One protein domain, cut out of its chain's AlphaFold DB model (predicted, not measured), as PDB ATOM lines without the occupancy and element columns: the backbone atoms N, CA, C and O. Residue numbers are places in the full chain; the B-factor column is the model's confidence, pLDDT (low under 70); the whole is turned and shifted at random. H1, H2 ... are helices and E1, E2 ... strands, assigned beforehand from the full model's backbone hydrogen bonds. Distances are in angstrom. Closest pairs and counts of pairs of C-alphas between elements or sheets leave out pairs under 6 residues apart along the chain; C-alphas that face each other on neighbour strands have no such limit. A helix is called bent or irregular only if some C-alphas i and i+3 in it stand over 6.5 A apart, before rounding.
ATOM      1  N   ILE A 746      51.712 -19.925   5.450       75.94
ATOM      2  CA  ILE A 746      50.898 -21.119   5.223       75.94
ATOM      3  C   ILE A 746      50.270 -21.566   6.539       75.94
ATOM      4  O   ILE A 746      50.972 -21.979   7.467       75.94
ATOM      5  N   ARG A 747      48.942 -21.524   6.621       82.44
ATOM      6  CA  ARG A 747      48.193 -21.837   7.848       82.44
ATOM      7  C   ARG A 747      47.583 -23.229   7.795       82.44
ATOM      8  O   ARG A 747      46.709 -23.515   6.979       82.44
ATOM      9  N   ILE A 748      48.021 -24.098   8.700       80.50
ATOM     10  CA  ILE A 748      47.602 -25.500   8.758       80.50
ATOM     11  C   ILE A 748      46.967 -25.798  10.112       80.50
ATOM     12  O   ILE A 748      47.661 -25.924  11.122       80.50
ATOM     13  N   GLN A 749      45.654 -26.004  10.135       84.56
ATOM     14  CA  GLN A 749      44.964 -26.555  11.293       84.56
ATOM     15  C   GLN A 749      45.005 -28.081  11.255       84.56
ATOM     16  O   GLN A 749      44.642 -28.703  10.263       84.56
ATOM     17  N   ILE A 750      45.352 -28.705  12.373       81.25
ATOM     18  CA  ILE A 750      45.122 -30.127  12.613       81.25
ATOM     19  C   ILE A 750      43.998 -30.235  13.650       81.25
ATOM     20  O   ILE A 750      44.235 -30.087  14.854       81.25
ATOM     21  N   ALA A 751      42.765 -30.446  13.173       73.88
ATOM     22  CA  ALA A 751      41.558 -30.454  13.995       73.88
ATOM     23  C   ALA A 751      41.457 -31.758  14.799       73.88
ATOM     24  O   ALA A 751      41.337 -32.859  14.256       73.88
ATOM     25  N   LEU A 752      41.560 -31.636  16.126       67.94
ATOM     26  CA  LEU A 752      41.640 -32.773  17.044       67.94
ATOM     27  C   LEU A 752      40.791 -32.530  18.296       67.94
ATOM     28  O   LEU A 752      40.958 -31.529  18.994       67.94
ATOM     29  N   ALA A 753      39.912 -33.475  18.630       52.12
ATOM     30  CA  ALA A 753      39.048 -33.397  19.809       52.12
ATOM     31  C   ALA A 753      39.652 -34.142  21.011       52.12
ATOM     32  O   ALA A 753      39.411 -35.335  21.162       52.12
ATOM     33  N   TYR A 754      40.406 -33.468  21.893       53.41
ATOM     34  CA  TYR A 754      40.868 -34.087  23.148       53.41
ATOM     35  C   TYR A 754      41.009 -33.106  24.320       53.41
ATOM     36  O   TYR A 754      41.396 -31.953  24.156       53.41
ATOM     37  N   GLY A 755      40.719 -33.598  25.530       53.03
ATOM     38  CA  GLY A 755      40.882 -32.858  26.786       53.03
ATOM     39  C   GLY A 755      42.303 -32.926  27.371       53.03
ATOM     40  O   GLY A 755      43.110 -33.785  27.004       53.03
ATOM     41  N   LYS A 756      42.579 -32.053  28.354       49.97
ATOM     42  CA  LYS A 756      43.883 -31.830  29.025       49.97
ATOM     43  C   LYS A 756      44.601 -33.094  29.542       49.97
ATOM     44  O   LYS A 756      45.822 -33.089  29.662       49.97
ATOM     45  N   GLY A 757      43.883 -34.183  29.842       51.56
ATOM     46  CA  GLY A 757      44.474 -35.447  30.318       51.56
ATOM     47  C   GLY A 757      45.233 -36.246  29.249       51.56
ATOM     48  O   GLY A 757      46.020 -37.129  29.582       51.56
ATOM     49  N   SER A 758      45.029 -35.920  27.974       56.22
ATOM     50  CA  SER A 758      45.492 -36.731  26.843       56.22
ATOM     51  C   SER A 758      46.885 -36.355  26.350       56.22
ATOM     52  O   SER A 758      47.467 -37.129  25.604       56.22
ATOM     53  N   TYR A 759      47.442 -35.203  26.741       59.50
ATOM     54  CA  TYR A 759      48.655 -34.669  26.110       59.50
ATOM     55  C   TYR A 759      49.843 -35.643  26.180       59.50
ATOM     56  O   TYR A 759      50.385 -36.011  25.145       59.50
ATOM     57  N   ARG A 760      50.205 -36.180  27.355       58.72
ATOM     58  CA  ARG A 760      51.370 -37.087  27.454       58.72
ATOM     59  C   ARG A 760      51.209 -38.411  26.692       58.72
ATOM     60  O   ARG A 760      52.167 -38.858  26.080       58.72
ATOM     61  N   LYS A 761      50.019 -39.028  26.701       62.31
ATOM     62  CA  LYS A 761      49.760 -40.317  26.016       62.31
ATOM     63  C   LYS A 761      49.271 -40.159  24.566       62.31
ATOM     64  O   LYS A 761      49.175 -41.140  23.835       62.31
ATOM     65  N   GLY A 762      48.917 -38.941  24.163       66.94
ATOM     66  CA  GLY A 762      48.258 -38.629  22.896       66.94
ATOM     67  C   GLY A 762      49.141 -37.904  21.886       66.94
ATOM     68  O   GLY A 762      48.824 -37.967  20.705       66.94
ATOM     69  N   LEU A 763      50.253 -37.278  22.302       72.69
ATOM     70  CA  LEU A 763      51.116 -36.513  21.388       72.69
ATOM     71  C   LEU A 763      51.691 -37.357  20.238       72.69
ATOM     72  O   LEU A 763      51.690 -36.922  19.088       72.69
ATOM     73  N   SER A 764      52.047 -38.616  20.512       76.12
ATOM     74  CA  SER A 764      52.488 -39.574  19.487       76.12
ATOM     75  C   SER A 764      51.419 -39.864  18.425       76.12
ATOM     76  O   SER A 764      51.754 -40.173  17.281       76.12
ATOM     77  N   ARG A 765      50.129 -39.715  18.759       74.69
ATOM     78  CA  ARG A 765      49.015 -39.893  17.812       74.69
ATOM     79  C   ARG A 765      48.934 -38.764  16.791       74.69
ATOM     80  O   ARG A 765      48.313 -38.957  15.752       74.69
ATOM     81  N   TYR A 766      49.562 -37.620  17.057       76.12
ATOM     82  CA  TYR A 766      49.590 -36.487  16.130       76.12
ATOM     83  C   TYR A 766      50.712 -36.597  15.102       76.12
ATOM     84  O   TYR A 766      50.657 -35.924  14.076       76.12
ATOM     85  N   VAL A 767      51.696 -37.472  15.336       83.62
ATOM     86  CA  VAL A 767      52.833 -37.672  14.431       83.62
ATOM     87  C   VAL A 767      52.374 -37.933  12.990       83.62
ATOM     88  O   VAL A 767      52.906 -37.270  12.112       83.62
ATOM     89  N   PRO A 768      51.375 -38.790  12.686       84.06
ATOM     90  CA  PRO A 768      50.916 -38.980  11.308       84.06
ATOM     91  C   PRO A 768      50.363 -37.710  10.639       84.06
ATOM     92  O   PRO A 768      50.711 -37.441   9.495       84.06
ATOM     93  N   ALA A 769      49.545 -36.904  11.331       81.44
ATOM     94  CA  ALA A 769      49.044 -35.645  10.757       81.44
ATOM     95  C   ALA A 769      50.162 -34.614  10.587       81.44
ATOM     96  O   ALA A 769      50.230 -33.954   9.554       81.44
ATOM     97  N   LEU A 770      51.072 -34.526  11.561       84.88
ATOM     98  CA  LEU A 770      52.273 -33.707  11.436       84.88
ATOM     99  C   LEU A 770      53.118 -34.155  10.241       84.88
ATOM    100  O   LEU A 770      53.556 -33.311   9.481       84.88
ATOM    101  N   VAL A 771      53.293 -35.460  10.006       86.50
ATOM    102  CA  VAL A 771      54.008 -35.974   8.824       86.50
ATOM    103  C   VAL A 771      53.352 -35.498   7.532       86.50
ATOM    104  O   VAL A 771      54.060 -35.065   6.629       86.50
ATOM    105  N   VAL A 772      52.020 -35.543   7.438       83.81
ATOM    106  CA  VAL A 772      51.291 -35.045   6.258       83.81
ATOM    107  C   VAL A 772      51.522 -33.546   6.067       83.81
ATOM    108  O   VAL A 772      51.870 -33.131   4.962       83.81
ATOM    109  N   ALA A 773      51.394 -32.748   7.130       83.38
ATOM    110  CA  ALA A 773      51.663 -31.313   7.078       83.38
ATOM    111  C   ALA A 773      53.111 -31.037   6.637       83.38
ATOM    112  O   ALA A 773      53.336 -30.315   5.674       83.38
ATOM    113  N   LEU A 774      54.093 -31.694   7.259       86.56
ATOM    114  CA  LEU A 774      55.513 -31.531   6.951       86.56
ATOM    115  C   LEU A 774      55.882 -31.964   5.532       86.56
ATOM    116  O   LEU A 774      56.707 -31.310   4.905       86.56
ATOM    117  N   ARG A 775      55.275 -33.029   4.997       85.19
ATOM    118  CA  ARG A 775      55.478 -33.435   3.596       85.19
ATOM    119  C   ARG A 775      54.956 -32.384   2.623       85.19
ATOM    120  O   ARG A 775      55.608 -32.131   1.617       85.19
ATOM    121  N   ARG A 776      53.824 -31.743   2.935       81.81
ATOM    122  CA  ARG A 776      53.302 -30.622   2.137       81.81
ATOM    123  C   ARG A 776      54.233 -29.416   2.192       81.81
ATOM    124  O   ARG A 776      54.550 -28.863   1.147       81.81
ATOM    125  N   LEU A 777      54.726 -29.065   3.382       81.75
ATOM    126  CA  LEU A 777      55.713 -27.992   3.531       81.75
ATOM    127  C   LEU A 777      56.997 -28.313   2.755       81.75
ATOM    128  O   LEU A 777      57.484 -27.473   2.013       81.75
ATOM    129  N   LYS A 778      57.508 -29.545   2.843       84.12
ATOM    130  CA  LYS A 778      58.672 -29.988   2.063       84.12
ATOM    131  C   LYS A 778      58.440 -29.864   0.556       84.12
ATOM    132  O   LYS A 778      59.324 -29.415  -0.156       84.12
ATOM    133  N   ALA A 779      57.262 -30.249   0.067       81.88
ATOM    134  CA  ALA A 779      56.927 -30.112  -1.348       81.88
ATOM    135  C   ALA A 779      56.883 -28.639  -1.798       81.88
ATOM    136  O   ALA A 779      57.256 -28.347  -2.928       81.88
ATOM    137  N   ALA A 780      56.465 -27.721  -0.918       76.88
ATOM    138  CA  ALA A 780      56.408 -26.287  -1.205       76.88
ATOM    139  C   ALA A 780      57.773 -25.575  -1.080       76.88
ATOM    140  O   ALA A 780      58.091 -24.725  -1.905       76.88
ATOM    141  N   TRP A 781      58.592 -25.920  -0.079       78.12
ATOM    142  CA  TRP A 781      59.885 -25.265   0.212       78.12
ATOM    143  C   TRP A 781      61.122 -26.011  -0.315       78.12
ATOM    144  O   TRP A 781      62.245 -25.511  -0.197       78.12
ATOM    145  N   GLY A 782      60.950 -27.211  -0.868       81.88
ATOM    146  CA  GLY A 782      62.039 -28.080  -1.309       81.88
ATOM    147  C   GLY A 782      62.796 -28.757  -0.157       81.88
ATOM    148  O   GLY A 782      62.295 -28.930   0.954       81.88
ATOM    149  N   ASN A 783      64.044 -29.162  -0.420       75.06
ATOM    150  CA  ASN A 783      64.901 -29.894   0.530       75.06
ATOM    151  C   ASN A 783      65.632 -28.996   1.553       75.06
ATOM    152  O   ASN A 783      66.602 -29.438   2.177       75.06
ATOM    153  N   LYS A 784      65.197 -27.743   1.739       76.75
ATOM    154  CA  LYS A 784      65.817 -26.820   2.700       76.75
ATOM    155  C   LYS A 784      65.691 -27.358   4.133       76.75
ATOM    156  O   LYS A 784      64.705 -28.000   4.496       76.75
ATOM    157  N   ARG A 785      66.713 -27.102   4.957       83.88
ATOM    158  CA  ARG A 785      66.687 -27.403   6.397       83.88
ATOM    159  C   ARG A 785      65.693 -26.448   7.052       83.88
ATOM    160  O   ARG A 785      65.931 -25.248   7.061       83.88
ATOM    161  N   LEU A 786      64.591 -26.990   7.561       85.06
ATOM    162  CA  LEU A 786      63.526 -26.198   8.168       85.06
ATOM    163  C   LEU A 786      63.799 -25.998   9.662       85.06
ATOM    164  O   LEU A 786      64.102 -26.945  10.398       85.06
ATOM    165  N   ARG A 787      63.655 -24.756  10.109       86.00
ATOM    166  CA  ARG A 787      63.850 -24.317  11.490       86.00
ATOM    167  C   ARG A 787      62.506 -24.232  12.201       86.00
ATOM    168  O   ARG A 787      61.592 -23.561  11.724       86.00
ATOM    169  N   PHE A 788      62.382 -24.925  13.332       84.31
ATOM    170  CA  PHE A 788      61.115 -25.082  14.047       84.31
ATOM    171  C   PHE A 788      61.077 -24.306  15.358       84.31
ATOM    172  O   PHE A 788      61.973 -24.451  16.194       84.31
ATOM    173  N   PHE A 789      59.961 -23.610  15.579       85.75
ATOM    174  CA  PHE A 789      59.553 -23.102  16.886       85.75
ATOM    175  C   PHE A 789      58.376 -23.919  17.422       85.75
ATOM    176  O   PHE A 789      57.352 -24.052  16.748       85.75
ATOM    177  N   VAL A 790      58.506 -24.488  18.625       84.44
ATOM    178  CA  VAL A 790      57.452 -25.324  19.225       84.44
ATOM    179  C   VAL A 790      56.833 -24.626  20.430       84.44
ATOM    180  O   VAL A 790      57.486 -24.430  21.452       84.44
ATOM    181  N   LEU A 791      55.540 -24.314  20.341       80.31
ATOM    182  CA  LEU A 791      54.765 -23.738  21.437       80.31
ATOM    183  C   LEU A 791      53.895 -24.826  22.077       80.31
ATOM    184  O   LEU A 791      53.001 -25.383  21.438       80.31
ATOM    185  N   ALA A 792      54.158 -25.158  23.341       79.19
ATOM    186  CA  ALA A 792      53.419 -26.198  24.057       79.19
ATOM    187  C   ALA A 792      53.416 -25.951  25.568       79.19
ATOM    188  O   ALA A 792      54.397 -25.488  26.133       79.19
ATOM    189  N   HIS A 793      52.345 -26.344  26.264       74.69
ATOM    190  CA  HIS A 793      52.272 -26.247  27.728       74.69
ATOM    191  C   HIS A 793      53.477 -26.923  28.420       74.69
ATOM    192  O   HIS A 793      53.894 -28.005  28.001       74.69
ATOM    193  N   LYS A 794      53.977 -26.365  29.538       73.19
ATOM    194  CA  LYS A 794      55.181 -26.856  30.259       73.19
ATOM    195  C   LYS A 794      55.253 -28.376  30.456       73.19
ATOM    196  O   LYS A 794      56.283 -28.993  30.222       73.19
ATOM    197  N   ASN A 795      54.127 -29.004  30.798       73.12
ATOM    198  CA  ASN A 795      54.049 -30.453  31.046       73.12
ATOM    199  C   ASN A 795      54.046 -31.328  29.772       73.12
ATOM    200  O   ASN A 795      54.143 -32.553  29.875       73.12
ATOM    201  N   ALA A 796      53.868 -30.716  28.600       76.75
ATOM    202  CA  ALA A 796      53.774 -31.346  27.283       76.75
ATOM    203  C   ALA A 796      54.961 -30.997  26.369       76.75
ATOM    204  O   ALA A 796      55.158 -31.680  25.371       76.75
ATOM    205  N   LYS A 797      55.756 -29.981  26.732       82.56
ATOM    206  CA  LYS A 797      56.896 -29.435  25.979       82.56
ATOM    207  C   LYS A 797      57.828 -30.508  25.401       82.56
ATOM    208  O   LYS A 797      57.912 -30.646  24.185       82.56
ATOM    209  N   LEU A 798      58.417 -31.357  26.248       83.19
ATOM    210  CA  LEU A 798      59.323 -32.427  25.797       83.19
ATOM    211  C   LEU A 798      58.644 -33.400  24.821       83.19
ATOM    212  O   LEU A 798      59.178 -33.710  23.760       83.19
ATOM    213  N   ALA A 799      57.433 -33.855  25.142       83.56
ATOM    214  CA  ALA A 799      56.696 -34.790  24.295       83.56
ATOM    215  C   ALA A 799      56.271 -34.159  22.952       83.56
ATOM    216  O   ALA A 799      56.248 -34.846  21.927       83.56
ATOM    217  N   ALA A 800      55.978 -32.857  22.935       84.00
ATOM    218  CA  ALA A 800      55.695 -32.093  21.726       84.00
ATOM    219  C   ALA A 800      56.941 -32.006  20.834       84.00
ATOM    220  O   ALA A 800      56.867 -32.361  19.657       84.00
ATOM    221  N   MET A 801      58.105 -31.666  21.402       87.38
ATOM    222  CA  MET A 801      59.378 -31.671  20.671       87.38
ATOM    223  C   MET A 801      59.709 -33.052  20.095       87.38
ATOM    224  O   MET A 801      60.069 -33.162  18.923       87.38
ATOM    225  N   HIS A 802      59.550 -34.120  20.885       88.31
ATOM    226  CA  HIS A 802      59.743 -35.489  20.401       88.31
ATOM    227  C   HIS A 802      58.802 -35.823  19.242       88.31
ATOM    228  O   HIS A 802      59.231 -36.448  18.273       88.31
ATOM    229  N   SER A 803      57.548 -35.376  19.303       87.62
ATOM    230  CA  SER A 803      56.560 -35.620  18.250       87.62
ATOM    231  C   SER A 803      56.897 -34.870  16.960       87.62
ATOM    232  O   SER A 803      56.818 -35.463  15.886       87.62
ATOM    233  N   VAL A 804      57.348 -33.614  17.050       88.56
ATOM    234  CA  VAL A 804      57.828 -32.842  15.889       88.56
ATOM    235  C   VAL A 804      59.065 -33.504  15.278       88.56
ATOM    236  O   VAL A 804      59.085 -33.748  14.076       88.56
ATOM    237  N   ARG A 805      60.055 -33.899  16.091       91.12
ATOM    238  CA  ARG A 805      61.259 -34.609  15.615       91.12
ATOM    239  C   ARG A 805      60.932 -35.962  14.978       91.12
ATOM    240  O   ARG A 805      61.542 -36.336  13.981       91.12
ATOM    241  N   ALA A 806      59.987 -36.710  15.546       89.94
ATOM    242  CA  ALA A 806      59.537 -37.981  14.984       89.94
ATOM    243  C   ALA A 806      58.798 -37.779  13.653       89.94
ATOM    244  O   ALA A 806      59.021 -38.532  12.704       89.94
ATOM    245  N   ALA A 807      57.950 -36.752  13.563       88.25
ATOM    246  CA  ALA A 807      57.253 -36.407  12.333       88.25
ATOM    247  C   ALA A 807      58.225 -35.946  11.240       88.25
ATOM    248  O   ALA A 807      58.131 -36.416  10.112       88.25
ATOM    249  N   ALA A 808      59.199 -35.107  11.588       89.50
ATOM    250  CA  ALA A 808      60.262 -34.659  10.694       89.50
ATOM    251  C   ALA A 808      61.043 -35.827  10.085       89.50
ATOM    252  O   ALA A 808      61.149 -35.925   8.863       89.50
ATOM    253  N   ARG A 809      61.495 -36.769  10.928       92.06
ATOM    254  CA  ARG A 809      62.175 -37.995  10.480       92.06
ATOM    255  C   ARG A 809      61.318 -38.795   9.495       92.06
ATOM    256  O   ARG A 809      61.783 -39.139   8.417       92.06
ATOM    257  N   ARG A 810      60.039 -39.025   9.813       90.94
ATOM    258  CA  ARG A 810      59.096 -39.769   8.947       90.94
ATOM    259  C   ARG A 810      58.687 -39.024   7.668       90.94
ATOM    260  O   ARG A 810      58.244 -39.645   6.699       90.94
ATOM    261  N   ALA A 811      58.780 -37.698   7.671       88.19
ATOM    262  CA  ALA A 811      58.565 -36.852   6.503       88.19
ATOM    263  C   ALA A 811      59.842 -36.676   5.660       88.19
ATOM    264  O   ALA A 811      59.778 -36.049   4.604       88.19
ATOM    265  N   ASN A 812      60.976 -37.229   6.109       91.31
ATOM    266  CA  ASN A 812      62.297 -37.004   5.530       91.31
ATOM    267  C   ASN A 812      62.608 -35.499   5.374       91.31
ATOM    268  O   ASN A 812      63.012 -35.034   4.308       91.31
ATOM    269  N   VAL A 813      62.336 -34.724   6.428       87.81
ATOM    270  CA  VAL A 813      62.634 -33.289   6.517       87.81
ATOM    271  C   VAL A 813      63.793 -33.113   7.490       87.81
ATOM    272  O   VAL A 813      63.710 -33.565   8.635       87.81
ATOM    273  N   LYS A 814      64.872 -32.450   7.055       84.44
ATOM    274  CA  LYS A 814      65.956 -32.039   7.956       84.44
ATOM    275  C   LYS A 814      65.437 -30.909   8.835       84.44
ATOM    276  O   LYS A 814      65.040 -29.864   8.323       84.44
ATOM    277  N   VAL A 815      65.411 -31.145  10.142       78.00
ATOM    278  CA  VAL A 815      64.805 -30.233  11.111       78.00
ATOM    279  C   VAL A 815      65.788 -29.864  12.195       78.00
ATOM    280  O   VAL A 815      66.411 -30.732  12.801       78.00
ATOM    281  N   GLU A 816      65.835 -28.574  12.490       79.06
ATOM    282  CA  GLU A 816      66.480 -28.039  13.675       79.06
ATOM    283  C   GLU A 816      65.418 -27.333  14.523       79.06
ATOM    284  O   GLU A 816      64.726 -26.425  14.068       79.06
ATOM    285  N   VAL A 817      65.202 -27.842  15.738       71.56
ATOM    286  CA  VAL A 817      64.236 -27.275  16.690       71.56
ATOM    287  C   VAL A 817      65.017 -26.327  17.590       71.56
ATOM    288  O   VAL A 817      65.770 -26.801  18.437       71.56
ATOM    289  N   PHE A 818      64.859 -25.021  17.380       62.84
ATOM    290  CA  PHE A 818      65.722 -24.001  17.993       62.84
ATOM    291  C   PHE A 818      65.243 -23.537  19.357       62.84
ATOM    292  O   PHE A 818      66.048 -23.214  20.223       62.84
ATOM    293  N   ALA A 819      63.929 -23.456  19.541       62.97
ATOM    294  CA  ALA A 819      63.371 -22.916  20.762       62.97
ATOM    295  C   ALA A 819      61.988 -23.490  21.039       62.97
ATOM    296  O   ALA A 819      61.218 -23.829  20.131       62.97
ATOM    297  N   ASP A 820      61.684 -23.590  22.325       66.62
ATOM    298  CA  ASP A 820      60.416 -24.091  22.804       66.62
ATOM    299  C   ASP A 820      59.946 -23.329  24.048       66.62
ATOM    300  O   ASP A 820      60.605 -23.268  25.095       66.62
ATOM    301  N   LEU A 821      58.761 -22.732  23.931       67.94
ATOM    302  CA  LEU A 821      58.211 -21.833  24.940       67.94
ATOM    303  C   LEU A 821      56.991 -22.471  25.603       67.94
ATOM    304  O   LEU A 821      56.190 -23.153  24.963       67.94
ATOM    305  N   HIS A 822      56.901 -22.303  26.922       55.50
ATOM    306  CA  HIS A 822      55.971 -23.055  27.761       55.50
ATOM    307  C   HIS A 822      54.747 -22.264  28.240       55.50
ATOM    308  O   HIS A 822      53.931 -22.799  28.997       55.50
ATOM    309  N   HIS A 823      54.606 -21.019  27.781       54.03
ATOM    310  CA  HIS A 823      53.558 -20.091  28.185       54.03
ATOM    311  C   HIS A 823      52.982 -19.314  27.001       54.03
ATOM    312  O   HIS A 823      53.720 -18.831  26.152       54.03
ATOM    313  N   PHE A 824      51.661 -19.156  27.035       53.00
ATOM    314  CA  PHE A 824      50.869 -18.195  26.264       53.00
ATOM    315  C   PHE A 824      50.957 -16.783  26.870       53.00
ATOM    316  O   PHE A 824      49.948 -16.156  27.157       53.00
ATOM    317  N   ALA A 825      52.147 -16.347  27.277       43.09
ATOM    318  CA  ALA A 825      52.297 -15.064  27.954       43.09
ATOM    319  C   ALA A 825      53.230 -14.186  27.139       43.09
ATOM    320  O   ALA A 825      54.388 -14.582  27.003       43.09
ATOM    321  N   SER A 826      52.670 -13.071  26.634       42.69
ATOM    322  CA  SER A 826      53.177 -11.723  26.250       42.69
ATOM    323  C   SER A 826      54.611 -11.510  25.744       42.69
ATOM    324  O   SER A 826      54.932 -10.429  25.253       42.69
ATOM    325  N   ARG A 827      55.498 -12.496  25.817       50.25
ATOM    326  CA  ARG A 827      56.868 -12.422  25.345       50.25
ATOM    327  C   ARG A 827      56.808 -12.508  23.835       50.25
ATOM    328  O   ARG A 827      56.731 -13.600  23.280       50.25
ATOM    329  N   GLY A 828      56.843 -11.343  23.194       50.84
ATOM    330  CA  GLY A 828      57.113 -11.194  21.771       50.84
ATOM    331  C   GLY A 828      58.472 -11.801  21.456       50.84
ATOM    332  O   GLY A 828      59.484 -11.108  21.421       50.84
ATOM    333  N   SER A 829      58.515 -13.125  21.315       51.62
ATOM    334  CA  SER A 829      59.763 -13.843  21.167       51.62
ATOM    335  C   SER A 829      60.281 -13.571  19.765       51.62
ATOM    336  O   SER A 829      59.833 -14.193  18.803       51.62
ATOM    337  N   ASN A 830      61.274 -12.687  19.651       56.81
ATOM    338  CA  ASN A 830      62.038 -12.514  18.412       56.81
ATOM    339  C   ASN A 830      62.628 -13.855  17.920       56.81
ATOM    340  O   ASN A 830      62.941 -14.000  16.748       56.81
ATOM    341  N   LEU A 831      62.692 -14.881  18.779       60.66
ATOM    342  CA  LEU A 831      63.029 -16.264  18.422       60.66
ATOM    343  C   LEU A 831      62.196 -16.823  17.251       60.66
ATOM    344  O   LEU A 831      62.733 -17.554  16.422       60.66
ATOM    345  N   ALA A 832      60.913 -16.462  17.139       65.75
ATOM    346  CA  ALA A 832      60.048 -16.910  16.044       65.75
ATOM    347  C   ALA A 832      60.370 -16.219  14.701       65.75
ATOM    348  O   ALA A 832      60.043 -16.736  13.628       65.75
ATOM    349  N   GLN A 833      61.063 -15.073  14.730       67.25
ATOM    350  CA  GLN A 833      61.487 -14.376  13.511       67.25
ATOM    351  C   GLN A 833      62.475 -15.228  12.705       67.25
ATOM    352  O   GLN A 833      62.388 -15.238  11.479       67.25
ATOM    353  N   ASN A 834      63.296 -16.030  13.388       71.50
ATOM    354  CA  ASN A 834      64.333 -16.877  12.796       71.50
ATOM    355  C   ASN A 834      63.869 -18.315  12.502       71.50
ATOM    356  O   ASN A 834      64.703 -19.184  12.264       71.50
ATOM    357  N   CYS A 835      62.566 -18.597  12.566       78.56
ATOM    358  CA  CYS A 835      62.017 -19.927  12.297       78.56
ATOM    359  C   CYS A 835      61.191 -19.933  11.006       78.56
ATOM    360  O   CYS A 835      60.485 -18.967  10.711       78.56
ATOM    361  N   ASP A 836      61.255 -21.047  10.275       83.12
ATOM    362  CA  ASP A 836      60.529 -21.240   9.015       83.12
ATOM    363  C   ASP A 836      59.153 -21.879   9.276       83.12
ATOM    364  O   ASP A 836      58.174 -21.596   8.587       83.12
ATOM    365  N   VAL A 837      59.059 -22.719  10.317       84.69
ATOM    366  CA  VAL A 837      57.822 -23.392  10.728       84.69
ATOM    367  C   VAL A 837      57.576 -23.197  12.217       84.69
ATOM    368  O   VAL A 837      58.441 -23.455  13.054       84.69
ATOM    369  N   MET A 838      56.355 -22.821  12.569       84.56
ATOM    370  CA  MET A 838      55.885 -22.816  13.942       84.56
ATOM    371  C   MET A 838      54.852 -23.912  14.163       84.56
ATOM    372  O   MET A 838      53.935 -24.089  13.366       84.56
ATOM    373  N   VAL A 839      54.980 -24.630  15.276       84.62
ATOM    374  CA  VAL A 839      54.044 -25.679  15.670       84.62
ATOM    375  C   VAL A 839      53.472 -25.363  17.043       84.62
ATOM    376  O   VAL A 839      54.179 -25.419  18.050       84.62
ATOM    377  N   GLN A 840      52.178 -25.075  17.087       83.50
ATOM    378  CA  GLN A 840      51.441 -24.787  18.308       83.50
ATOM    379  C   GLN A 840      50.599 -25.988  18.743       83.50
ATOM    380  O   GLN A 840      49.738 -26.467  18.009       83.50
ATOM    381  N   PHE A 841      50.811 -26.452  19.973       79.75
ATOM    382  CA  PHE A 841      50.058 -27.548  20.574       79.75
ATOM    383  C   PHE A 841      48.954 -27.031  21.500       79.75
ATOM    384  O   PHE A 841      49.195 -26.696  22.661       79.75
ATOM    385  N   GLY A 842      47.718 -27.088  21.011       73.81
ATOM    386  CA  GLY A 842      46.511 -26.624  21.686       73.81
ATOM    387  C   GLY A 842      46.138 -25.188  21.319       73.81
ATOM    388  O   GLY A 842      47.000 -24.345  21.079       73.81
ATOM    389  N   ALA A 843      44.836 -24.908  21.336       67.94
ATOM    390  CA  ALA A 843      44.346 -23.538  21.380       67.94
ATOM    391  C   ALA A 843      44.466 -22.998  22.811       67.94
ATOM    392  O   ALA A 843      44.182 -23.759  23.748       67.94
ATOM    393  N   PRO A 844      44.847 -21.724  23.012       63.84
ATOM    394  CA  PRO A 844      44.618 -21.054  24.281       63.84
ATOM    395  C   PRO A 844      43.105 -20.882  24.425       63.84
ATOM    396  O   PRO A 844      42.505 -19.903  24.009       63.84
ATOM    397  N   VAL A 845      42.456 -21.916  24.948       63.97
ATOM    398  CA  VAL A 845      41.043 -21.849  25.291       63.97
ATOM    399  C   VAL A 845      40.992 -21.346  26.720       63.97
ATOM    400  O   VAL A 845      41.423 -22.056  27.641       63.97
ATOM    401  N   LEU A 846      40.484 -20.128  26.904       67.88
ATOM    402  CA  LEU A 846      40.117 -19.652  28.229       67.88
ATOM    403  C   LEU A 846      39.186 -20.666  28.883       67.88
ATOM    404  O   LEU A 846      38.343 -21.297  28.240       67.88
ATOM    405  N   HIS A 847      39.351 -20.859  30.189       70.75
ATOM    406  CA  HIS A 847      38.396 -21.685  30.906       70.75
ATOM    407  C   HIS A 847      37.014 -21.030  30.763       70.75
ATOM    408  O   HIS A 847      36.919 -19.844  31.070       70.75
ATOM    409  N   PRO A 848      35.947 -21.749  30.360       70.56
ATOM    410  CA  PRO A 848      34.636 -21.133  30.154       70.56
ATOM    411  C   PRO A 848      34.192 -20.304  31.360       70.56
ATOM    412  O   PRO A 848      33.764 -19.173  31.204       70.56
ATOM    413  N   ASN A 849      34.398 -20.818  32.576       73.88
ATOM    414  CA  ASN A 849      34.070 -20.094  33.805       73.88
ATOM    415  C   ASN A 849      34.865 -18.793  33.955       73.88
ATOM    416  O   ASN A 849      34.336 -17.828  34.472       73.88
ATOM    417  N   GLN A 850      36.130 -18.762  33.531       79.94
ATOM    418  CA  GLN A 850      36.920 -17.534  33.572       79.94
ATOM    419  C   GLN A 850      36.385 -16.530  32.552       79.94
ATOM    420  O   GLN A 850      36.159 -15.387  32.916       79.94
ATOM    421  N   ALA A 851      36.111 -16.957  31.315       81.56
ATOM    422  CA  ALA A 851      35.497 -16.089  30.310       81.56
ATOM    423  C   ALA A 851      34.153 -15.517  30.800       81.56
ATOM    424  O   ALA A 851      33.885 -14.337  30.609       81.56
ATOM    425  N   TRP A 852      33.359 -16.322  31.511       80.88
ATOM    426  CA  TRP A 852      32.101 -15.894  32.125       80.88
ATOM    427  C   TRP A 852      32.266 -14.964  33.323       80.88
ATOM    428  O   TRP A 852      31.549 -13.971  33.403       80.88
ATOM    429  N   ASP A 853      33.205 -15.239  34.230       83.94
ATOM    430  CA  ASP A 853      33.510 -14.346  35.357       83.94
ATOM    431  C   ASP A 853      33.854 -12.938  34.829       83.94
ATOM    432  O   ASP A 853      33.415 -11.930  35.382       83.94
ATOM    433  N   LEU A 854      34.600 -12.868  33.722       85.12
ATOM    434  CA  LEU A 854      34.977 -11.622  33.053       85.12
ATOM    435  C   LEU A 854      33.795 -10.978  32.326       85.12
ATOM    436  O   LEU A 854      33.527  -9.798  32.512       85.12
ATOM    437  N   ALA A 855      33.039 -11.756  31.553       85.94
ATOM    438  CA  ALA A 855      31.860 -11.267  30.851       85.94
ATOM    439  C   ALA A 855      30.825 -10.655  31.803       85.94
ATOM    440  O   ALA A 855      30.321  -9.564  31.559       85.94
ATOM    441  N   THR A 856      30.562 -11.330  32.921       82.56
ATOM    442  CA  THR A 856      29.626 -10.860  33.950       82.56
ATOM    443  C   THR A 856      30.145  -9.587  34.620       82.56
ATOM    444  O   THR A 856      29.364  -8.694  34.925       82.56
ATOM    445  N   ALA A 857      31.466  -9.455  34.792       84.56
ATOM    446  CA  ALA A 857      32.076  -8.226  35.302       84.56
ATOM    447  C   ALA A 857      31.781  -7.022  34.406       84.56
ATOM    448  O   ALA A 857      31.456  -5.940  34.893       84.56
ATOM    449  N   TRP A 858      31.915  -7.221  33.095       85.56
ATOM    450  CA  TRP A 858      31.751  -6.157  32.120       85.56
ATOM    451  C   TRP A 858      30.285  -5.842  31.871       85.56
ATOM    452  O   TRP A 858      29.910  -4.674  31.907       85.56
ATOM    453  N   PHE A 859      29.457  -6.848  31.606       84.75
ATOM    454  CA  PHE A 859      28.106  -6.682  31.057       84.75
ATOM    455  C   PHE A 859      26.986  -6.926  32.077       84.75
ATOM    456  O   PHE A 859      25.828  -6.641  31.785       84.75
ATOM    457  N   GLY A 860      27.321  -7.359  33.298       82.88
ATOM    458  CA  GLY A 860      26.365  -7.526  34.393       82.88
ATOM    459  C   GLY A 860      25.171  -8.388  34.006       82.88
ATOM    460  O   GLY A 860      25.335  -9.553  33.652       82.88
ATOM    461  N   ASN A 861      23.977  -7.798  34.082       74.06
ATOM    462  CA  ASN A 861      22.711  -8.479  33.809       74.06
ATOM    463  C   ASN A 861      22.396  -8.669  32.322       74.06
ATOM    464  O   ASN A 861      21.444  -9.383  32.006       74.06
ATOM    465  N   ASP A 862      23.172  -8.082  31.408       83.50
ATOM    466  CA  ASP A 862      23.001  -8.340  29.982       83.50
ATOM    467  C   ASP A 862      23.597  -9.708  29.618       83.50
ATOM    468  O   ASP A 862      24.744  -9.849  29.182       83.50
ATOM    469  N   GLY A 863      22.803 -10.756  29.847       79.38
ATOM    470  CA  GLY A 863      23.207 -12.136  29.603       79.38
ATOM    471  C   GLY A 863      23.519 -12.437  28.134       79.38
ATOM    472  O   GLY A 863      24.287 -13.364  27.865       79.38
ATOM    473  N   ALA A 864      22.957 -11.676  27.186       79.50
ATOM    474  CA  ALA A 864      23.223 -11.837  25.759       79.50
ATOM    475  C   ALA A 864      24.586 -11.239  25.387       79.50
ATOM    476  O   ALA A 864      25.400 -11.906  24.742       79.50
ATOM    477  N   GLU A 865      24.884 -10.026  25.858       80.88
ATOM    478  CA  GLU A 865      26.194  -9.409  25.660       80.88
ATOM    479  C   GLU A 865      27.307 -10.148  26.391       80.88
ATOM    480  O   GLU A 865      28.378 -10.362  25.819       80.88
ATOM    481  N   ALA A 866      27.054 -10.601  27.620       81.56
ATOM    482  CA  ALA A 866      28.007 -11.411  28.361       81.56
ATOM    483  C   ALA A 866      28.327 -12.720  27.610       81.56
ATOM    484  O   ALA A 866      29.492 -13.106  27.508       81.56
ATOM    485  N   ALA A 867      27.320 -13.374  27.014       76.62
ATOM    486  CA  ALA A 867      27.529 -14.557  26.173       76.62
ATOM    487  C   ALA A 867      28.415 -14.271  24.975       76.62
ATOM    488  O   ALA A 867      29.396 -14.985  24.746       76.62
ATOM    489  N   ARG A 868      28.087 -13.198  24.258       79.62
ATOM    490  CA  ARG A 868      28.842 -12.750  23.097       79.62
ATOM    491  C   ARG A 868      30.295 -12.467  23.485       79.62
ATOM    492  O   ARG A 868      31.207 -13.040  22.898       79.62
ATOM    493  N   TYR A 869      30.529 -11.676  24.532       84.31
ATOM    494  CA  TYR A 869      31.880 -11.369  25.000       84.31
ATOM    495  C   TYR A 869      32.652 -12.614  25.447       84.31
ATOM    496  O   TYR A 869      33.811 -12.758  25.073       84.31
ATOM    497  N   ALA A 870      32.051 -13.534  26.211       80.44
ATOM    498  CA  ALA A 870      32.744 -14.740  26.674       80.44
ATOM    499  C   ALA A 870      33.212 -15.626  25.502       80.44
ATOM    500  O   ALA A 870      34.319 -16.182  25.528       80.44
ATOM    501  N   GLU A 871      32.378 -15.745  24.468       75.62
ATOM    502  CA  GLU A 871      32.716 -16.455  23.236       75.62
ATOM    503  C   GLU A 871      33.853 -15.754  22.483       75.62
ATOM    504  O   GLU A 871      34.851 -16.393  22.131       75.62
ATOM    505  N   ASN A 872      33.754 -14.435  22.321       77.62
ATOM    506  CA  ASN A 872      34.735 -13.634  21.594       77.62
ATOM    507  C   ASN A 872      36.073 -13.541  22.311       77.62
ATOM    508  O   ASN A 872      37.113 -13.623  21.672       77.62
ATOM    509  N   LEU A 873      36.074 -13.432  23.637       80.88
ATOM    510  CA  LEU A 873      37.294 -13.333  24.425       80.88
ATOM    511  C   LEU A 873      38.178 -14.566  24.213       80.88
ATOM    512  O   LEU A 873      39.381 -14.441  24.014       80.88
ATOM    513  N   THR A 874      37.584 -15.761  24.169       70.50
ATOM    514  CA  THR A 874      38.333 -16.994  23.883       70.50
ATOM    515  C   THR A 874      38.962 -16.969  22.486       70.50
ATOM    516  O   THR A 874      40.097 -17.414  22.313       70.50
ATOM    517  N   ARG A 875      38.235 -16.445  21.488       72.25
ATOM    518  CA  ARG A 875      38.718 -16.317  20.103       72.25
ATOM    519  C   ARG A 875      39.841 -15.281  20.002       72.25
ATOM    520  O   ARG A 875      40.905 -15.596  19.472       72.25
ATOM    521  N   ARG A 876      39.657 -14.110  20.616       76.44
ATOM    522  CA  ARG A 876      40.650 -13.032  20.682       76.44
ATOM    523  C   ARG A 876      41.928 -13.446  21.377       76.44
ATOM    524  O   ARG A 876      42.991 -13.170  20.847       76.44
ATOM    525  N   GLU A 877      41.859 -14.127  22.516       75.00
ATOM    526  CA  GLU A 877      43.065 -14.633  23.183       75.00
ATOM    527  C   GLU A 877      43.839 -15.575  22.255       75.00
ATOM    528  O   GLU A 877      45.054 -15.462  22.116       75.00
ATOM    529  N   ALA A 878      43.146 -16.453  21.525       70.75
ATOM    530  CA  ALA A 878      43.791 -17.303  20.528       70.75
ATOM    531  C   ALA A 878      44.399 -16.525  19.358       70.75
ATOM    532  O   ALA A 878      45.506 -16.858  18.927       70.75
ATOM    533  N   PHE A 879      43.728 -15.477  18.889       72.94
ATOM    534  CA  PHE A 879      44.253 -14.568  17.877       72.94
ATOM    535  C   PHE A 879      45.486 -13.795  18.361       72.94
ATOM    536  O   PHE A 879      46.512 -13.784  17.676       72.94
ATOM    537  N   GLN A 880      45.401 -13.158  19.535       69.75
ATOM    538  CA  GLN A 880      46.477 -12.367  20.129       69.75
ATOM    539  C   GLN A 880      47.702 -13.233  20.360       69.75
ATOM    540  O   GLN A 880      48.806 -12.833  20.007       69.75
ATOM    541  N   GLU A 881      47.519 -14.431  20.906       70.44
ATOM    542  CA  GLU A 881      48.614 -15.364  21.127       70.44
ATOM    543  C   GLU A 881      49.269 -15.796  19.815       70.44
ATOM    544  O   GLU A 881      50.495 -15.809  19.735       70.44
ATOM    545  N   ALA A 882      48.489 -16.061  18.762       66.88
ATOM    546  CA  ALA A 882      49.044 -16.357  17.445       66.88
ATOM    547  C   ALA A 882      49.855 -15.175  16.878       66.88
ATOM    548  O   ALA A 882      50.934 -15.380  16.323       66.88
ATOM    549  N   HIS A 883      49.390 -13.935  17.050       63.16
ATOM    550  CA  HIS A 883      50.064 -12.748  16.509       63.16
ATOM    551  C   HIS A 883      51.230 -12.232  17.363       63.16
ATOM    552  O   HIS A 883      52.184 -11.663  16.825       63.16
ATOM    553  N   ARG A 884      51.228 -12.472  18.682       64.31
ATOM    554  CA  ARG A 884      52.366 -12.186  19.583       64.31
ATOM    555  C   ARG A 884      53.644 -12.907  19.143       64.31
ATOM    556  O   ARG A 884      54.742 -12.495  19.512       64.31
ATOM    557  N   LEU A 885      53.517 -13.922  18.293       60.66
ATOM    558  CA  LEU A 885      54.613 -14.704  17.727       60.66
ATOM    559  C   LEU A 885      55.328 -13.985  16.558       60.66
ATOM    560  O   LEU A 885      56.250 -14.546  15.975       60.66
ATOM    561  N   ARG A 886      54.985 -12.712  16.279       57.75
ATOM    562  CA  ARG A 886      55.713 -11.767  15.399       57.75
ATOM    563  C   ARG A 886      56.072 -12.354  14.022       57.75
ATOM    564  O   ARG A 886      57.219 -12.265  13.579       57.75
ATOM    565  N   PHE A 887      55.083 -12.907  13.318       56.62
ATOM    566  CA  PHE A 887      55.248 -13.384  11.936       56.62
ATOM    567  C   PHE A 887      55.523 -12.262  10.924       56.62
ATOM    568  O   PHE A 887      56.156 -12.513   9.903       56.62
ATOM    569  N   VAL A 888      55.113 -11.034  11.254       50.06
ATOM    570  CA  VAL A 888      55.024  -9.885  10.338       50.06
ATOM    571  C   VAL A 888      56.383  -9.432   9.781       50.06
ATOM    572  O   VAL A 888      56.464  -8.996   8.646       50.06
ATOM    573  N   ARG A 889      57.501  -9.622  10.497       50.44
ATOM    574  CA  ARG A 889      58.837  -9.180  10.028       50.44
ATOM    575  C   ARG A 889      59.605 -10.227   9.216       50.44
ATOM    576  O   ARG A 889      60.808 -10.414   9.409       50.44
ATOM    577  N   ALA A 890      58.938 -10.964   8.335       48.66
ATOM    578  CA  ALA A 890      59.622 -11.937   7.492       48.66
ATOM    579  C   ALA A 890      60.300 -11.257   6.286       48.66
ATOM    580  O   ALA A 890      59.847 -11.380   5.154       48.66
ATOM    581  N   ALA A 891      61.476 -10.664   6.512       48.97
ATOM    582  CA  ALA A 891      62.472 -10.467   5.447       48.97
ATOM    583  C   ALA A 891      62.970 -11.811   4.845       48.97
ATOM    584  O   ALA A 891      63.760 -11.830   3.911       48.97
ATOM    585  N   TRP A 892      62.506 -12.952   5.378       52.59
ATOM    586  CA  TRP A 892      63.058 -14.297   5.182       52.59
ATOM    587  C   TRP A 892      62.089 -15.271   4.487       52.59
ATOM    588  O   TRP A 892      62.126 -16.475   4.739       52.59
ATOM    589  N   GLY A 893      61.225 -14.768   3.602       61.22
ATOM    590  CA  GLY A 893      60.319 -15.591   2.795       61.22
ATOM    591  C   GLY A 893      59.081 -16.096   3.541       61.22
ATOM    592  O   GLY A 893      58.793 -15.689   4.668       61.22
ATOM    593  N   ALA A 894      58.313 -16.958   2.870       69.44
ATOM    594  CA  ALA A 894      57.092 -17.515   3.432       69.44
ATOM    595  C   ALA A 894      57.382 -18.306   4.724       69.44
ATOM    596  O   ALA A 894      58.419 -18.968   4.833       69.44
ATOM    597  N   LYS A 895      56.436 -18.308   5.667       80.25
ATOM    598  CA  LYS A 895      56.479 -19.097   6.912       80.25
ATOM    599  C   LYS A 895      55.325 -20.086   6.970       80.25
ATOM    600  O   LYS A 895      54.358 -19.951   6.233       80.25
ATOM    601  N   ALA A 896      55.389 -21.076   7.854       83.00
ATOM    602  CA  ALA A 896      54.267 -21.976   8.101       83.00
ATOM    603  C   ALA A 896      53.827 -21.961   9.564       83.00
ATOM    604  O   ALA A 896      54.639 -22.134  10.472       83.00
ATOM    605  N   LEU A 897      52.523 -21.821   9.785       83.50
ATOM    606  CA  LEU A 897      51.872 -21.896  11.083       83.50
ATOM    607  C   LEU A 897      51.050 -23.182  11.165       83.50
ATOM    608  O   LEU A 897      49.986 -23.292  10.558       83.50
ATOM    609  N   ILE A 898      51.524 -24.158  11.937       84.94
ATOM    610  CA  ILE A 898      50.796 -25.395  12.218       84.94
ATOM    611  C   ILE A 898      50.159 -25.300  13.601       84.94
ATOM    612  O   ILE A 898      50.855 -25.211  14.611       84.94
ATOM    613  N   PHE A 899      48.840 -25.417  13.665       83.31
ATOM    614  CA  PHE A 899      48.089 -25.393  14.913       83.31
ATOM    615  C   PHE A 899      47.407 -26.733  15.160       83.31
ATOM    616  O   PHE A 899      46.582 -27.196  14.375       83.31
ATOM    617  N   LEU A 900      47.722 -27.356  16.287       82.88
ATOM    618  CA  LEU A 900      47.149 -28.625  16.709       82.88
ATOM    619  C   LEU A 900      46.082 -28.354  17.755       82.88
ATOM    620  O   LEU A 900      46.353 -28.359  18.956       82.88
ATOM    621  N   GLY A 901      44.859 -28.112  17.307       77.31
ATOM    622  CA  GLY A 901      43.773 -27.734  18.194       77.31
ATOM    623  C   GLY A 901      42.408 -27.947  17.566       77.31
ATOM    624  O   GLY A 901      42.255 -28.021  16.350       77.31
ATOM    625  N   ARG A 902      41.396 -28.057  18.429       70.44
ATOM    626  CA  ARG A 902      40.014 -28.321  18.012       70.44
ATOM    627  C   ARG A 902      39.432 -27.200  17.152       70.44
ATOM    628  O   ARG A 902      38.605 -27.472  16.294       70.44
ATOM    629  N   GLN A 903      39.838 -25.965  17.412       67.62
ATOM    630  CA  GLN A 903      39.305 -24.768  16.778       67.62
ATOM    631  C   GLN A 903      40.458 -23.867  16.366       67.62
ATOM    632  O   GLN A 903      41.470 -23.809  17.063       67.62
ATOM    633  N   TRP A 904      40.276 -23.197  15.238       71.81
ATOM    634  CA  TRP A 904      41.161 -22.168  14.728       71.81
ATOM    635  C   TRP A 904      40.453 -20.807  14.871       71.81
ATOM    636  O   TRP A 904      39.229 -20.785  14.711       71.81
ATOM    637  N   PRO A 905      41.151 -19.702  15.199       62.56
ATOM    638  CA  PRO A 905      40.535 -18.371  15.267       62.56
ATOM    639  C   PRO A 905      39.969 -17.963  13.900       62.56
ATOM    640  O   PRO A 905      40.703 -17.975  12.911       62.56
ATOM    641  N   TYR A 906      38.677 -17.638  13.814       60.91
ATOM    642  CA  TYR A 906      38.011 -17.348  12.535       60.91
ATOM    643  C   TYR A 906      38.675 -16.185  11.786       60.91
ATOM    644  O   TYR A 906      38.842 -16.243  10.570       60.91
ATOM    645  N   GLU A 907      39.160 -15.199  12.539       60.16
ATOM    646  CA  GLU A 907      39.843 -13.997  12.065       60.16
ATOM    647  C   GLU A 907      41.117 -14.318  11.257       60.16
ATOM    648  O   GLU A 907      41.621 -13.476  10.522       60.16
ATOM    649  N   ILE A 908      41.649 -15.543  11.371       65.56
ATOM    650  CA  ILE A 908      42.862 -15.984  10.677       65.56
ATOM    651  C   ILE A 908      42.646 -17.307   9.939       65.56
ATOM    652  O   ILE A 908      43.575 -18.102   9.917       65.56
ATOM    653  N   ALA A 909      41.474 -17.589   9.365       70.88
ATOM    654  CA  ALA A 909      41.109 -18.893   8.783       70.88
ATOM    655  C   ALA A 909      42.282 -19.735   8.203       70.88
ATOM    656  O   ALA A 909      43.104 -19.219   7.440       70.88
ATOM    657  N   PRO A 910      42.381 -21.034   8.547       76.69
ATOM    658  CA  PRO A 910      43.464 -21.867   8.053       76.69
ATOM    659  C   PRO A 910      43.279 -22.131   6.556       76.69
ATOM    660  O   PRO A 910      42.171 -22.401   6.099       76.69
ATOM    661  N   GLU A 911      44.373 -22.138   5.801       76.50
ATOM    662  CA  GLU A 911      44.359 -22.545   4.388       76.50
ATOM    663  C   GLU A 911      44.146 -24.049   4.240       76.50
ATOM    664  O   GLU A 911      43.559 -24.526   3.271       76.50
ATOM    665  N   VAL A 912      44.632 -24.816   5.217       76.31
ATOM    666  CA  VAL A 912      44.531 -26.269   5.225       76.31
ATOM    667  C   VAL A 912      43.995 -26.739   6.564       76.31
ATOM    668  O   VAL A 912      44.616 -26.519   7.601       76.31
ATOM    669  N   VAL A 913      42.893 -27.489   6.536       79.19
ATOM    670  CA  VAL A 913      42.389 -28.225   7.699       79.19
ATOM    671  C   VAL A 913      42.632 -29.715   7.495       79.19
ATOM    672  O   VAL A 913      42.126 -30.327   6.559       79.19
ATOM    673  N   ILE A 914      43.415 -30.315   8.385       76.19
ATOM    674  CA  ILE A 914      43.608 -31.759   8.489       76.19
ATOM    675  C   ILE A 914      42.720 -32.245   9.629       76.19
ATOM    676  O   ILE A 914      43.089 -32.151  10.802       76.19
ATOM    677  N   ASP A 915      41.538 -32.748   9.288       70.69
ATOM    678  CA  ASP A 915      40.600 -33.282  10.270       70.69
ATOM    679  C   ASP A 915      40.880 -34.766  10.553       70.69
ATOM    680  O   ASP A 915      40.815 -35.617   9.665       70.69
ATOM    681  N   GLN A 916      41.212 -35.095  11.805       54.72
ATOM    682  CA  GLN A 916      41.315 -36.487  12.266       54.72
ATOM    683  C   GLN A 916      40.059 -36.959  13.021       54.72
ATOM    684  O   GLN A 916      40.051 -38.074  13.556       54.72
ATOM    685  N   MET A 917      38.986 -36.158  13.069       51.12
ATOM    686  CA  MET A 917      37.709 -36.516  13.701       51.12
ATOM    687  C   MET A 917      36.972 -37.674  13.010       51.12
ATOM    688  O   MET A 917      35.964 -38.144  13.529       51.12
ATOM    689  N   GLY A 918      37.539 -38.257  11.950       43.34
ATOM    690  CA  GLY A 918      37.130 -39.557  11.407       43.34
ATOM    691  C   GLY A 918      37.313 -40.759  12.353       43.34
ATOM    692  O   GLY A 918      37.041 -41.887  11.951       43.34
ATOM    693  N   ARG A 919      37.763 -40.576  13.606       40.47
ATOM    694  CA  ARG A 919      37.555 -41.584  14.660       40.47
ATOM    695  C   ARG A 919      36.260 -41.263  15.402       40.47
ATOM    696  O   ARG A 919      36.286 -40.401  16.285       40.47
ATOM    697  N   PRO A 920      35.149 -41.943  15.091       39.22
ATOM    698  CA  PRO A 920      33.925 -41.724  15.826       39.22
ATOM    699  C   PRO A 920      34.086 -42.151  17.291       39.22
ATOM    700  O   PRO A 920      34.977 -42.926  17.662       39.22
TER     701      PRO A 920
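What this domain is: This is residues 746 to 920 of the 1000 residues of an uncharacterized protein of Thermodesulfatator autotrophicus (UniProt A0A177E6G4). A twisted sheet of six parallel strands has H1 and H2 side by side over one face and the short H3 on the other. From this body H4 and H5 reach out as a helical arm, H5 folding back toward the sheet. The printed part has 175 residues, with five named helices and six named strands in the order E1 H1 E2 H2 E3 H3 E4 H4 H5 E5 E6; the class is mixed. The sheet runs E3 E2 E4 E5 E1 E6. The whole is compact, with a radius of gyration of the C-alphas of 16.9 A and spans of 58 by 41 by 28 A.

How they stand to each other: E1, residues 746 to 751, is parallel to E6, residues 912 to 915, an edge strand, with N 749 and O 912 2.8 A apart. On the other side of E1 is E5, residues 895 to 900, with N 748 and O 897 at 2.8 A. Next come E4, residues 837 to 841, with N 838 and O 896 at 2.8 A, then E2, residues 786 to 791, with N 791 and O 839 at 2.9 A, then the edge strand E3, residues 815 to 821, with N 788 and O 816 at 2.9 A. H1, residues 756 to 781, is on the sheet; the C-alphas of Ile 750 and Ala 769 are its closest to E1, 7.0 A. H2, residues 797 to 810, is on the same face, at a height over the sheet of 8.6 A. H1 and H2 touch, closest at the C-alphas of Val 771 and Ala 807, 4.8 A, at a steep tilt of 39 degrees, the same way. H3, residues 830 to 834, is on the opposite face, over E2 at a height of 8.0 A. H4, residues 848 to 859, and H5, residues 863 to 884, are not on the sheet; they touch at Ala 855 and Ala 866, their closest C-alphas, 4.6 A, at a steep tilt of 64 degrees, opposite ways. E2, H2, E3 and E4, H4, H5, E5 are strand-helix-strand units, parallel neighbour strands joined through helices, with right-handed crossovers. In H2 and H4 every O i to N i+4 pair is within hydrogen-bond range; H1 has 14 of 22, H5 17 of 18, and H3 0 of 1, with 2 of 2 O i to N i+3 pairs.

Where its parts are: E1 begins at C-alpha 746 (50.898, -21.119, 5.223). H1 is 33.6 A long and irregular, with C-alphas 757 and 760 7.6 A apart, and has a kink of 73 degrees near residue 763. H2 is 20.0 A long, E3 17.5 A. H5 is 30.8 A long, from C-alpha 863 (23.207, -12.136, 29.603). E6 ends at C-alpha 915 (40.600, -33.282, 10.270).

The domain as a whole: The two C-alphas farthest apart, of Asn 783 and Asn 861, are 57.8 A apart. The printed part has no cut; the link E5 to E6 is long, 11 residues. The mean pLDDT of the printed part is 73.4, with 55 residues under 70, among them 818 to 833 and 882 to 894.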